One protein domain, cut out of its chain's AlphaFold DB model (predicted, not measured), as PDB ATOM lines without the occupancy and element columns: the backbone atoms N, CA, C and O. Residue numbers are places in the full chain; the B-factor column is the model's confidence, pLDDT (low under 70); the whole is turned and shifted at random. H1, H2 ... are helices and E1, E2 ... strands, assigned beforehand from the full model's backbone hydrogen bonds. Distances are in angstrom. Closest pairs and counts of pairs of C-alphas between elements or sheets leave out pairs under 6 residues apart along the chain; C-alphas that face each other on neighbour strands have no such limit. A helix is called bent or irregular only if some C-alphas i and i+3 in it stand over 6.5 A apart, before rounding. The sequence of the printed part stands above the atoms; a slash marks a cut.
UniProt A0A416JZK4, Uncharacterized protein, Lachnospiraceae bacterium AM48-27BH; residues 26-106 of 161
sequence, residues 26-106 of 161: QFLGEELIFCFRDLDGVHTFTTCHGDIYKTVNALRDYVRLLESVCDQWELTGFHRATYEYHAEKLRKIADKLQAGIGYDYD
ATOM      1  N   GLN A  26     -12.585  17.827 -15.247       51.16
ATOM      2  CA  GLN A  26     -11.456  17.990 -14.315       51.16
ATOM      3  C   GLN A  26     -10.082  17.809 -14.987       51.16
ATOM      4  O   GLN A  26      -9.086  18.288 -14.457       51.16
ATOM      5  N   PHE A  27     -10.020  17.159 -16.158       46.62
ATOM      6  CA  PHE A  27      -8.789  16.977 -16.945       46.62
ATOM      7  C   PHE A  27      -8.720  17.867 -18.200       46.62
ATOM      8  O   PHE A  27      -7.649  18.022 -18.782       46.62
ATOM      9  N   LEU A  28      -9.850  18.430 -18.639       51.16
ATOM     10  CA  LEU A  28      -9.967  19.338 -19.788       51.16
ATOM     11  C   LEU A  28      -9.745  20.813 -19.417       51.16
ATOM     12  O   LEU A  28      -9.557  21.623 -20.318       51.16
ATOM     13  N   GLY A  29      -9.790  21.161 -18.127       51.56
ATOM     14  CA  GLY A  29      -9.808  22.551 -17.656       51.56
ATOM     15  C   GLY A  29      -8.475  23.307 -17.703       51.56
ATOM     16  O   GLY A  29      -8.473  24.520 -17.514       51.56
ATOM     17  N   GLU A  30      -7.350  22.640 -17.964       57.56
ATOM     18  CA  GLU A  30      -6.076  23.326 -18.200       57.56
ATOM     19  C   GLU A  30      -5.907  23.555 -19.703       57.56
ATOM     20  O   GLU A  30      -5.288  22.767 -20.423       57.56
ATOM     21  N   GLU A  31      -6.513  24.632 -20.198       63.91
ATOM     22  CA  GLU A  31      -6.211  25.147 -21.530       63.91
ATOM     23  C   GLU A  31      -4.716  25.503 -21.584       63.91
ATOM     24  O   GLU A  31      -4.247  26.421 -20.907       63.91
ATOM     25  N   LEU A  32      -3.940  24.764 -22.380       66.19
ATOM     26  CA  LEU A  32      -2.551  25.104 -22.650       66.19
ATOM     27  C   LEU A  32      -2.510  26.217 -23.688       66.19
ATOM     28  O   LEU A  32      -3.024  26.097 -24.800       66.19
ATOM     29  N   ILE A  33      -1.840  27.300 -23.321       71.38
ATOM     30  CA  ILE A  33      -1.632  28.445 -24.194       71.38
ATOM     31  C   ILE A  33      -0.308  28.237 -24.933       71.38
ATOM     32  O   ILE A  33       0.764  28.269 -24.328       71.38
ATOM     33  N   PHE A  34      -0.376  28.023 -26.247       71.12
ATOM     34  CA  PHE A  34       0.802  27.963 -27.105       71.12
ATOM     35  C   PHE A  34       1.086  29.333 -27.703       71.12
ATOM     36  O   PHE A  34       0.252  29.884 -28.419       71.12
ATOM     37  N   CYS A  35       2.290  29.843 -27.454       72.62
ATOM     38  CA  CYS A  35       2.785  31.075 -28.055       72.62
ATOM     39  C   CYS A  35       3.920  30.739 -29.022       72.62
ATOM     40  O   CYS A  35       4.957  30.215 -28.606       72.62
ATOM     41  N   PHE A  36       3.760  31.076 -30.298       76.25
ATOM     42  CA  PHE A  36       4.851  31.034 -31.270       76.25
ATOM     43  C   PHE A  36       5.023  32.396 -31.934       76.25
ATOM     44  O   PHE A  36       4.094  33.194 -32.010       76.25
ATOM     45  N   ARG A  37       6.248  32.690 -32.364       73.75
ATOM     46  CA  ARG A  37       6.581  33.942 -33.042       73.75
ATOM     47  C   ARG A  37       6.834  33.646 -34.509       73.75
ATOM     48  O   ARG A  37       7.724  32.853 -34.808       73.75
ATOM     49  N   ASP A  38       6.071  34.296 -35.371       76.56
ATOM     50  CA  ASP A  38       6.271  34.308 -36.816       76.56
ATOM     51  C   ASP A  38       6.654  35.726 -37.282       76.56
ATOM     52  O   ASP A  38       6.783  36.649 -36.469       76.56
ATOM     53  N   LEU A  39       6.857  35.902 -38.587       77.56
ATOM     54  CA  LEU A  39       7.141  37.183 -39.237       77.56
ATOM     55  C   LEU A  39       6.024  38.215 -39.002       77.56
ATOM     56  O   LEU A  39       6.319  39.403 -38.886       77.56
ATOM     57  N   ASP A  40       4.779  37.754 -38.851       79.94
ATOM     58  CA  ASP A  40       3.591  38.591 -38.632       79.94
ATOM     59  C   ASP A  40       3.340  38.940 -37.151       79.94
ATOM     60  O   ASP A  40       2.441  39.720 -36.830       79.94
ATOM     61  N   GLY A  41       4.146  38.401 -36.228       77.81
ATOM     62  CA  GLY A  41       4.057  38.690 -34.798       77.81
ATOM     63  C   GLY A  41       3.961  37.449 -33.914       77.81
ATOM     64  O   GLY A  41       4.347  36.342 -34.287       77.81
ATOM     65  N   VAL A  42       3.511  37.649 -32.672       78.50
ATOM     66  CA  VAL A  42       3.300  36.554 -31.715       78.50
ATOM     67  C   VAL A  42       1.883  36.027 -31.886       78.50
ATOM     68  O   VAL A  42       0.918  36.747 -31.644       78.50
ATOM     69  N   HIS A  43       1.772  34.764 -32.277       75.88
ATOM     70  CA  HIS A  43       0.514  34.049 -32.373       75.88
ATOM     71  C   HIS A  43       0.313  33.209 -31.121       75.88
ATOM     72  O   HIS A  43       1.172  32.407 -30.741       75.88
ATOM     73  N   THR A  44      -0.848  33.398 -30.504       77.88
ATOM     74  CA  THR A  44      -1.266  32.669 -29.315       77.88
ATOM     75  C   THR A  44      -2.521  31.886 -29.649       77.88
ATOM     76  O   THR A  44      -3.507  32.472 -30.095       77.88
ATOM     77  N   PHE A  45      -2.503  30.575 -29.434       77.31
ATOM     78  CA  PHE A  45      -3.699  29.747 -29.543       77.31
ATOM     79  C   PHE A  45      -3.859  28.872 -28.305       77.31
ATOM     80  O   PHE A  45      -2.877  28.436 -27.697       77.31
ATOM     81  N   THR A  46      -5.112  28.643 -27.922       76.06
ATOM     82  CA  THR A  46      -5.479  27.748 -26.827       76.06
ATOM     83  C   THR A  46      -5.636  26.333 -27.373       76.06
ATOM     84  O   THR A  46      -6.199  26.107 -28.443       76.06
ATOM     85  N   THR A  47      -5.080  25.358 -26.667       77.19
ATOM     86  CA  THR A  47      -5.182  23.939 -27.013       77.19
ATOM     87  C   THR A  47      -5.359  23.118 -25.743       77.19
ATOM     88  O   THR A  47      -4.942  23.533 -24.664       77.19
ATOM     89  N   CYS A  48      -5.994  21.952 -25.842       81.50
ATOM     90  CA  CYS A  48      -6.121  21.059 -24.699       81.50
ATOM     91  C   CYS A  48      -4.929  20.093 -24.617       81.50
ATOM     92  O   CYS A  48      -4.326  19.716 -25.627       81.50
ATOM     93  N   HIS A  49      -4.618  19.623 -23.406       80.00
ATOM     94  CA  HIS A  49      -3.564  18.628 -23.178       80.00
ATOM     95  C   HIS A  49      -3.720  17.381 -24.073       80.00
ATOM     96  O   HIS A  49      -2.742  16.857 -24.614       80.00
ATOM     97  N   GLY A  50      -4.961  16.922 -24.273       83.12
ATOM     98  CA  GLY A  50      -5.273  15.754 -25.097       83.12
ATOM     99  C   GLY A  50      -4.934  15.928 -26.580       83.12
ATOM    100  O   GLY A  50      -4.519  14.964 -27.229       83.12
ATOM    101  N   ASP A  51      -5.062  17.137 -27.121       84.81
ATOM    102  CA  ASP A  51      -4.720  17.411 -28.517       84.81
ATOM    103  C   ASP A  51      -3.210  17.445 -28.711       84.81
ATOM    104  O   ASP A  51      -2.704  16.824 -29.644       84.81
ATOM    105  N   ILE A  52      -2.465  18.053 -27.781       83.75
ATOM    106  CA  ILE A  52      -0.998  18.016 -27.813       83.75
ATOM    107  C   ILE A  52      -0.503  16.569 -27.716       83.75
ATOM    108  O   ILE A  52       0.381  16.170 -28.475       83.75
ATOM    109  N   TYR A  53      -1.107  15.752 -26.848       84.62
ATOM    110  CA  TYR A  53      -0.807  14.323 -26.750       84.62
ATOM    111  C   TYR A  53      -0.997  13.596 -28.093       84.62
ATOM    112  O   TYR A  53      -0.116  12.852 -28.534       84.62
ATOM    113  N   LYS A  54      -2.127  13.825 -28.778       88.94
ATOM    114  CA  LYS A  54      -2.385  13.238 -30.104       88.94
ATOM    115  C   LYS A  54      -1.381  13.735 -31.138       88.94
ATOM    116  O   LYS A  54      -0.873  12.921 -31.906       88.94
ATOM    117  N   THR A  55      -1.054  15.024 -31.128       88.50
ATOM    118  CA  THR A  55      -0.067  15.615 -32.036       88.50
ATOM    119  C   THR A  55       1.312  14.992 -31.833       88.50
ATOM    120  O   THR A  55       1.936  14.589 -32.810       88.50
ATOM    121  N   VAL A  56       1.779  14.824 -30.591       88.94
ATOM    122  CA  VAL A  56       3.065  14.158 -30.301       88.94
ATOM    123  C   VAL A  56       3.077  12.725 -30.833       88.94
ATOM    124  O   VAL A  56       4.041  12.329 -31.490       88.94
ATOM    125  N   ASN A  57       2.008  11.958 -30.598       89.25
ATOM    126  CA  ASN A  57       1.912  10.588 -31.103       89.25
ATOM    127  C   ASN A  57       1.939  10.547 -32.635       89.25
ATOM    128  O   ASN A  57       2.725   9.798 -33.206       89.25
ATOM    129  N   ALA A  58       1.143  11.398 -33.289       89.81
ATOM    130  CA  ALA A  58       1.099  11.483 -34.741       89.81
ATOM    131  C   ALA A  58       2.476  11.830 -35.322       89.81
ATOM    132  O   ALA A  58       2.939  11.151 -36.233       89.81
ATOM    133  N   LEU A  59       3.174  12.828 -34.767       90.88
ATOM    134  CA  LEU A  59       4.523  13.206 -35.206       90.88
ATOM    135  C   LEU A  59       5.506  12.032 -35.111       90.88
ATOM    136  O   LEU A  59       6.288  11.811 -36.035       90.88
ATOM    137  N   ARG A  60       5.465  11.258 -34.021       89.94
ATOM    138  CA  ARG A  60       6.317  10.071 -33.843       89.94
ATOM    139  C   ARG A  60       5.983   8.953 -34.824       89.94
ATOM    140  O   ARG A  60       6.897   8.314 -35.340       89.94
ATOM    141  N   ASP A  61       4.705   8.735 -35.101       89.31
ATOM    142  CA  ASP A  61       4.270   7.730 -36.068       89.31
ATOM    143  C   ASP A  61       4.655   8.136 -37.501       89.31
ATOM    144  O   ASP A  61       5.137   7.298 -38.261       89.31
ATOM    145  N   TYR A  62       4.571   9.427 -37.840       90.31
ATOM    146  CA  TYR A  62       5.086   9.957 -39.107       90.31
ATOM    147  C   TYR A  62       6.597   9.776 -39.245       90.31
ATOM    148  O   TYR A  62       7.057   9.378 -40.308       90.31
ATOM    149  N   VAL A  63       7.380  10.022 -38.191       90.56
ATOM    150  CA  VAL A  63       8.836   9.779 -38.204       90.56
ATOM    151  C   VAL A  63       9.142   8.320 -38.535       90.56
ATOM    152  O   VAL A  63       9.936   8.051 -39.432       90.56
ATOM    153  N   ARG A  64       8.463   7.382 -37.865       88.56
ATOM    154  CA  ARG A  64       8.618   5.944 -38.131       88.56
ATOM    155  C   ARG A  64       8.209   5.577 -39.549       88.56
ATOM    156  O   ARG A  64       8.867   4.756 -40.180       88.56
ATOM    157  N   LEU A  65       7.136   6.185 -40.056       88.94
ATOM    158  CA  LEU A  65       6.702   5.986 -41.433       88.94
ATOM    159  C   LEU A  65       7.786   6.452 -42.409       88.94
ATOM    160  O   LEU A  65       8.161   5.688 -43.292       88.94
ATOM    161  N   LEU A  66       8.330   7.656 -42.220       86.75
ATOM    162  CA  LEU A  66       9.387   8.207 -43.071       86.75
ATOM    163  C   LEU A  66      10.639   7.322 -43.085       86.75
ATOM    164  O   LEU A  66      11.176   7.060 -44.157       86.75
ATOM    165  N   GLU A  67      11.064   6.823 -41.924       85.12
ATOM    166  CA  GLU A  67      12.172   5.865 -41.814       85.12
ATOM    167  C   GLU A  67      11.858   4.565 -42.564       85.12
ATOM    168  O   GLU A  67      12.641   4.128 -43.403       85.12
ATOM    169  N   SER A  68      10.670   3.995 -42.344       85.88
ATOM    170  CA  SER A  68      10.277   2.737 -42.985       85.88
ATOM    171  C   SER A  68      10.164   2.842 -44.506       85.88
ATOM    172  O   SER A  68      10.517   1.902 -45.211       85.88
ATOM    173  N   VAL A  69       9.712   3.987 -45.028       85.56
ATOM    174  CA  VAL A  69       9.618   4.234 -46.472       85.56
ATOM    175  C   VAL A  69      11.013   4.347 -47.084       85.56
ATOM    176  O   VAL A  69      11.225   3.829 -48.180       85.56
ATOM    177  N   CYS A  70      11.974   4.954 -46.376       82.56
ATOM    178  CA  CYS A  70      13.363   5.021 -46.838       82.56
ATOM    179  C   CYS A  70      13.960   3.624 -47.046       82.56
ATOM    180  O   CYS A  70      14.612   3.399 -48.067       82.56
ATOM    181  N   ASP A  71      13.694   2.698 -46.122       81.19
ATOM    182  CA  ASP A  71      14.184   1.320 -46.200       81.19
ATOM    183  C   ASP A  71      13.425   0.492 -47.246       81.19
ATOM    184  O   ASP A  71      14.038  -0.212 -48.043       81.19
ATOM    185  N   GLN A  72      12.091   0.582 -47.280       82.31
ATOM    186  CA  GLN A  72      11.259  -0.242 -48.167       82.31
ATOM    187  C   GLN A  72      11.443   0.077 -49.648       82.31
ATOM    188  O   GLN A  72      11.315  -0.814 -50.484       82.31
ATOM    189  N   TRP A  73      11.651   1.347 -49.988       80.56
ATOM    190  CA  TRP A  73      11.743   1.791 -51.383       80.56
ATOM    191  C   TRP A  73      13.191   2.049 -51.814       80.56
ATOM    192  O   TRP A  73      13.403   2.597 -52.893       80.56
ATOM    193  N   GLU A  74      14.169   1.691 -50.971       73.25
ATOM    194  CA  GLU A  74      15.604   1.902 -51.203       73.25
ATOM    195  C   GLU A  74      15.904   3.318 -51.718       73.25
ATOM    196  O   GLU A  74      16.670   3.517 -52.667       73.25
ATOM    197  N   LEU A  75      15.269   4.335 -51.118       72.81
ATOM    198  CA  LEU A  75      15.490   5.707 -51.558       72.81
ATOM    199  C   LEU A  75      16.970   6.043 -51.362       72.81
ATOM    200  O   LEU A  75      17.518   5.936 -50.265       72.81
ATOM    201  N   THR A  76      17.629   6.466 -52.436       79.62
ATOM    202  CA  THR A  76      19.044   6.844 -52.425       79.62
ATOM    203  C   THR A  76      19.219   8.326 -52.748       79.62
ATOM    204  O   THR A  76      18.383   8.965 -53.391       79.62
ATOM    205  N   GLY A  77      20.311   8.908 -52.246       83.62
ATOM    206  CA  GLY A  77      20.692  10.292 -52.523       83.62
ATOM    207  C   GLY A  77      19.780  11.337 -51.871       83.62
ATOM    208  O   GLY A  77      19.589  11.348 -50.654       83.62
ATOM    209  N   PHE A  78      19.252  12.254 -52.684       83.00
ATOM    210  CA  PHE A  78      18.570  13.469 -52.223       83.00
ATOM    211  C   PHE A  78      17.270  13.194 -51.452       83.00
ATOM    212  O   PHE A  78      17.010  13.834 -50.432       83.00
ATOM    213  N   HIS A  79      16.462  12.230 -51.902       79.81
ATOM    214  CA  HIS A  79      15.181  11.931 -51.258       79.81
ATOM    215  C   HIS A  79      15.368  11.345 -49.859       79.81
ATOM    216  O   HIS A  79      14.686  11.765 -48.928       79.81
ATOM    217  N   ARG A  80      16.352  10.455 -49.689       84.19
ATOM    218  CA  ARG A  80      16.707   9.900 -48.381       84.19
ATOM    219  C   ARG A  80      17.158  10.984 -47.411       84.19
ATOM    220  O   ARG A  80      16.580  11.109 -46.340       84.19
ATOM    221  N   ALA A  81      18.100  11.828 -47.830       86.12
ATOM    222  CA  ALA A  81      18.572  12.939 -47.005       86.12
ATOM    223  C   ALA A  81      17.432  13.903 -46.619       86.12
ATOM    224  O   ALA A  81      17.378  14.402 -45.496       86.12
ATOM    225  N   THR A  82      16.486  14.136 -47.534       88.38
ATOM    226  CA  THR A  82      15.312  14.983 -47.286       88.38
ATOM    227  C   THR A  82      14.394  14.369 -46.231       88.38
ATOM    228  O   THR A  82      14.018  15.043 -45.271       88.38
ATOM    229  N   TYR A  83      14.057  13.084 -46.356       85.75
ATOM    230  CA  TYR A  83      13.193  12.403 -45.391       85.75
ATOM    231  C   TYR A  83      13.849  12.227 -44.024       85.75
ATOM    232  O   TYR A  83      13.188  12.464 -43.016       85.75
ATOM    233  N   GLU A  84      15.142  11.909 -43.972       87.94
ATOM    234  CA  GLU A  84      15.916  11.859 -42.726       87.94
ATOM    235  C   GLU A  84      15.918  13.227 -42.026       87.94
ATOM    236  O   GLU A  84      15.621  13.326 -40.832       87.94
ATOM    237  N   TYR A  85      16.137  14.309 -42.776       90.56
ATOM    238  CA  TYR A  85      16.079  15.668 -42.244       90.56
ATOM    239  C   TYR A  85      14.685  16.048 -41.720       90.56
ATOM    240  O   TYR A  85      14.553  16.655 -40.650       90.56
ATOM    241  N   HIS A  86      13.624  15.688 -42.447       88.88
ATOM    242  CA  HIS A  86      12.252  15.898 -41.985       88.88
ATOM    243  C   HIS A  86      11.952  15.082 -40.728       88.88
ATOM    244  O   HIS A  86      11.404  15.633 -39.772       88.88
ATOM    245  N   ALA A  87      12.366  13.816 -40.683       89.56
ATOM    246  CA  ALA A  87      12.220  12.958 -39.517       89.56
ATOM    247  C   ALA A  87      12.907  13.574 -38.288       89.56
ATOM    248  O   ALA A  87      12.291  13.699 -37.230       89.56
ATOM    249  N   GLU A  88      14.141  14.064 -38.422       91.88
ATOM    250  CA  GLU A  88      14.842  14.751 -37.333       91.88
ATOM    251  C   GLU A  88      14.125  16.014 -36.849       91.88
ATOM    252  O   GLU A  88      14.032  16.251 -35.641       91.88
ATOM    253  N   LYS A  89      13.607  16.838 -37.767       92.25
ATOM    254  CA  LYS A  89      12.825  18.026 -37.400       92.25
ATOM    255  C   LYS A  89      11.568  17.651 -36.625       92.25
ATOM    256  O   LYS A  89      11.299  18.259 -35.588       92.25
ATOM    257  N   LEU A  90      10.830  16.648 -37.095       89.69
ATOM    258  CA  LEU A  90       9.623  16.165 -36.430       89.69
ATOM    259  C   LEU A  90       9.948  15.590 -35.047       89.69
ATOM    260  O   LEU A  90       9.221  15.881 -34.098       89.69
ATOM    261  N   ARG A  91      11.076  14.875 -34.885       91.00
ATOM    262  CA  ARG A  91      11.543  14.422 -33.563       91.00
ATOM    263  C   ARG A  91      11.792  15.598 -32.622       91.00
ATOM    264  O   ARG A  91      11.240  15.595 -31.530       91.00
ATOM    265  N   LYS A  92      12.510  16.635 -33.066       92.56
ATOM    266  CA  LYS A  92      12.792  17.832 -32.248       92.56
ATOM    267  C   LYS A  92      11.522  18.569 -31.819       92.56
ATOM    268  O   LYS A  92      11.470  19.102 -30.714       92.56
ATOM    269  N   ILE A  93      10.510  18.635 -32.686       88.75
ATOM    270  CA  ILE A  93       9.216  19.244 -32.346       88.75
ATOM    271  C   ILE A  93       8.486  18.371 -31.324       88.75
ATOM    272  O   ILE A  93       8.046  18.883 -30.296       88.75
ATOM    273  N   ALA A  94       8.418  17.060 -31.563       89.69
ATOM    274  CA  ALA A  94       7.798  16.117 -30.640       89.69
ATOM    275  C   ALA A  94       8.469  16.144 -29.257       89.69
ATOM    276  O   ALA A  94       7.756  16.169 -28.264       89.69
ATOM    277  N   ASP A  95       9.800  16.227 -29.180       90.12
ATOM    278  CA  ASP A  95      10.551  16.316 -27.918       90.12
ATOM    279  C   ASP A  95      10.184  17.574 -27.120       90.12
ATOM    280  O   ASP A  95       9.958  17.505 -25.913       90.12
ATOM    281  N   LYS A  96      10.072  18.728 -27.793       89.31
ATOM    282  CA  LYS A  96       9.680  19.997 -27.159       89.31
ATOM    283  C   LYS A  96       8.249  19.955 -26.638       89.31
ATOM    284  O   LYS A  96       7.996  20.387 -25.518       89.31
ATOM    285  N   LEU A  97       7.327  19.429 -27.444       85.62
ATOM    286  CA  LEU A  97       5.931  19.266 -27.045       85.62
ATOM    287  C   LEU A  97       5.818  18.286 -25.873       85.62
ATOM    288  O   LEU A  97       5.161  18.593 -24.887       85.62
ATOM    289  N   GLN A  98       6.520  17.154 -25.954       86.69
ATOM    290  CA  GLN A  98       6.564  16.121 -24.926       86.69
ATOM    291  C   GLN A  98       7.090  16.669 -23.589       86.69
ATOM    292  O   GLN A  98       6.469  16.431 -22.553       86.69
ATOM    293  N   ALA A  99       8.181  17.445 -23.612       85.94
ATOM    294  CA  ALA A  99       8.726  18.112 -22.430       85.94
ATOM    295  C   ALA A  99       7.768  19.170 -21.857       85.94
ATOM    296  O   ALA A  99       7.647  19.280 -20.640       85.94
ATOM    297  N   GLY A 100       7.057  19.905 -22.720       82.06
ATOM    298  CA  GLY A 100       6.089  20.924 -22.309       82.06
ATOM    299  C   GLY A 100       4.875  20.367 -21.562       82.06
ATOM    300  O   GLY A 100       4.350  21.041 -20.683       82.06
ATOM    301  N   ILE A 101       4.455  19.134 -21.865       82.06
ATOM    302  CA  ILE A 101       3.300  18.486 -21.219       82.06
ATOM    303  C   ILE A 101       3.679  17.392 -20.205       82.06
ATOM    304  O   ILE A 101       2.794  16.742 -19.655       82.06
ATOM    305  N   GLY A 102       4.974  17.133 -19.990       82.75
ATOM    306  CA  GLY A 102       5.448  16.057 -19.108       82.75
ATOM    307  C   GLY A 102       5.076  14.641 -19.575       82.75
ATOM    308  O   GLY A 102       5.023  13.708 -18.773       82.75
ATOM    309  N   TYR A 103       4.790  14.466 -20.864       84.38
ATOM    310  CA  TYR A 103       4.452  13.169 -21.443       84.38
ATOM    311  C   TYR A 103       5.725  12.363 -21.738       84.38
ATOM    312  O   TYR A 103       6.807  12.914 -21.885       84.38
ATOM    313  N   ASP A 104       5.621  11.040 -21.828       87.56
ATOM    314  CA  ASP A 104       6.724  10.169 -22.238       87.56
ATOM    315  C   ASP A 104       6.171   9.131 -23.217       87.56
ATOM    316  O   ASP A 104       5.472   8.182 -22.828       87.56
ATOM    317  N   TYR A 105       6.442   9.368 -24.502       84.06
ATOM    318  CA  TYR A 105       5.960   8.540 -25.597       84.06
ATOM    319  C   TYR A 105       6.507   7.111 -25.523       84.06
ATOM    320  O   TYR A 105       5.754   6.153 -25.704       84.06
ATOM    321  N   ASP A 106       7.784   6.934 -25.185       86.94
ATOM    322  CA  ASP A 106       8.408   5.610 -25.145       86.94
ATOM    323  C   ASP A 106       7.801   4.760 -24.025       86.94
ATOM    324  O   ASP A 106       7.410   3.607 -24.239       86.94
TER     325      ASP A 106
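Overview. This is residues 26 to 106 of the 161 residues of an uncharacterized protein of Lachnospiraceae bacterium AM48-27BH (UniProt A0A416JZK4). Picture a two-stranded hairpin, E1 and E2, joined at a corner to a long helical hairpin, H1 and H2, so that the two together make an L. H1 and H2 lie side by side and make the long arm; the strands make the other arm, and its tip, residues 37 to 42, sticks out free. The printed part has 81 residues, with two named strands followed by two named helices, in the order E1, E2, H1, H2. The one sheet has the order E1 - E2, antiparallel, and the class is mixed, helices and strands. The whole is loose, with a radius of gyration of the C-alphas of 15.7 A, and flat, with spans of 47 by 33 by 15 A.

Along the chain. Find C-alpha 31 at (-6.211, 25.147, -21.530); from there strand E1, residues 31 to 38, runs 21.8 A to Asp 38. Strand E2, residues 41 to 48, comes back over 22.7 A from Gly 41 to Cys 48. Look next at C-alpha 49, at (-3.564, 18.628, -23.178), where helix H1, residues 49 to 72, begins a run of 34.6 A. Helix H2, residues 78 to 101, runs 34.9 A and ends with C-alpha 101 at (3.300, 18.486, -21.219). Neither helix is bent.

Arrangement. Begin at the sheet, where E1 and E2 form a hairpin, antiparallel, with 155 degrees between their directions. Look at C-alphas 35 and 44, which face each other at 4.5 A. Across the pair, N 32 and O 47 are within hydrogen-bond range at 2.8 A, and so are N 43 and O 36 at 2.8 A. A tight link with no residue between joins E2 to H1. The closest C-alphas of E1 and H1 are those of Leu 32 and His 49, 6.6 A apart. Go on to H1 and H2, a helical hairpin: they touch, and their closest C-alphas, those of Val 63 and Ala 87, are 4.8 A apart. They run opposite ways at a shallow tilt of 22 degrees. H2 is apart from E1 and from E2. In H1 and H2 every O i to N i+4 pair is within hydrogen-bond range.

Size, cuts and confidence. The two C-alphas farthest apart are those of Gln 26 and Gly 77, at 50.5 A. The printed part, residues 26 to 106, has no cut, and its three links, E1 to E2, E2 to H1 and H1 to H2, are tight. The mean pLDDT of the printed part is 81.6; look at residues 26 to 32 for the values under 70.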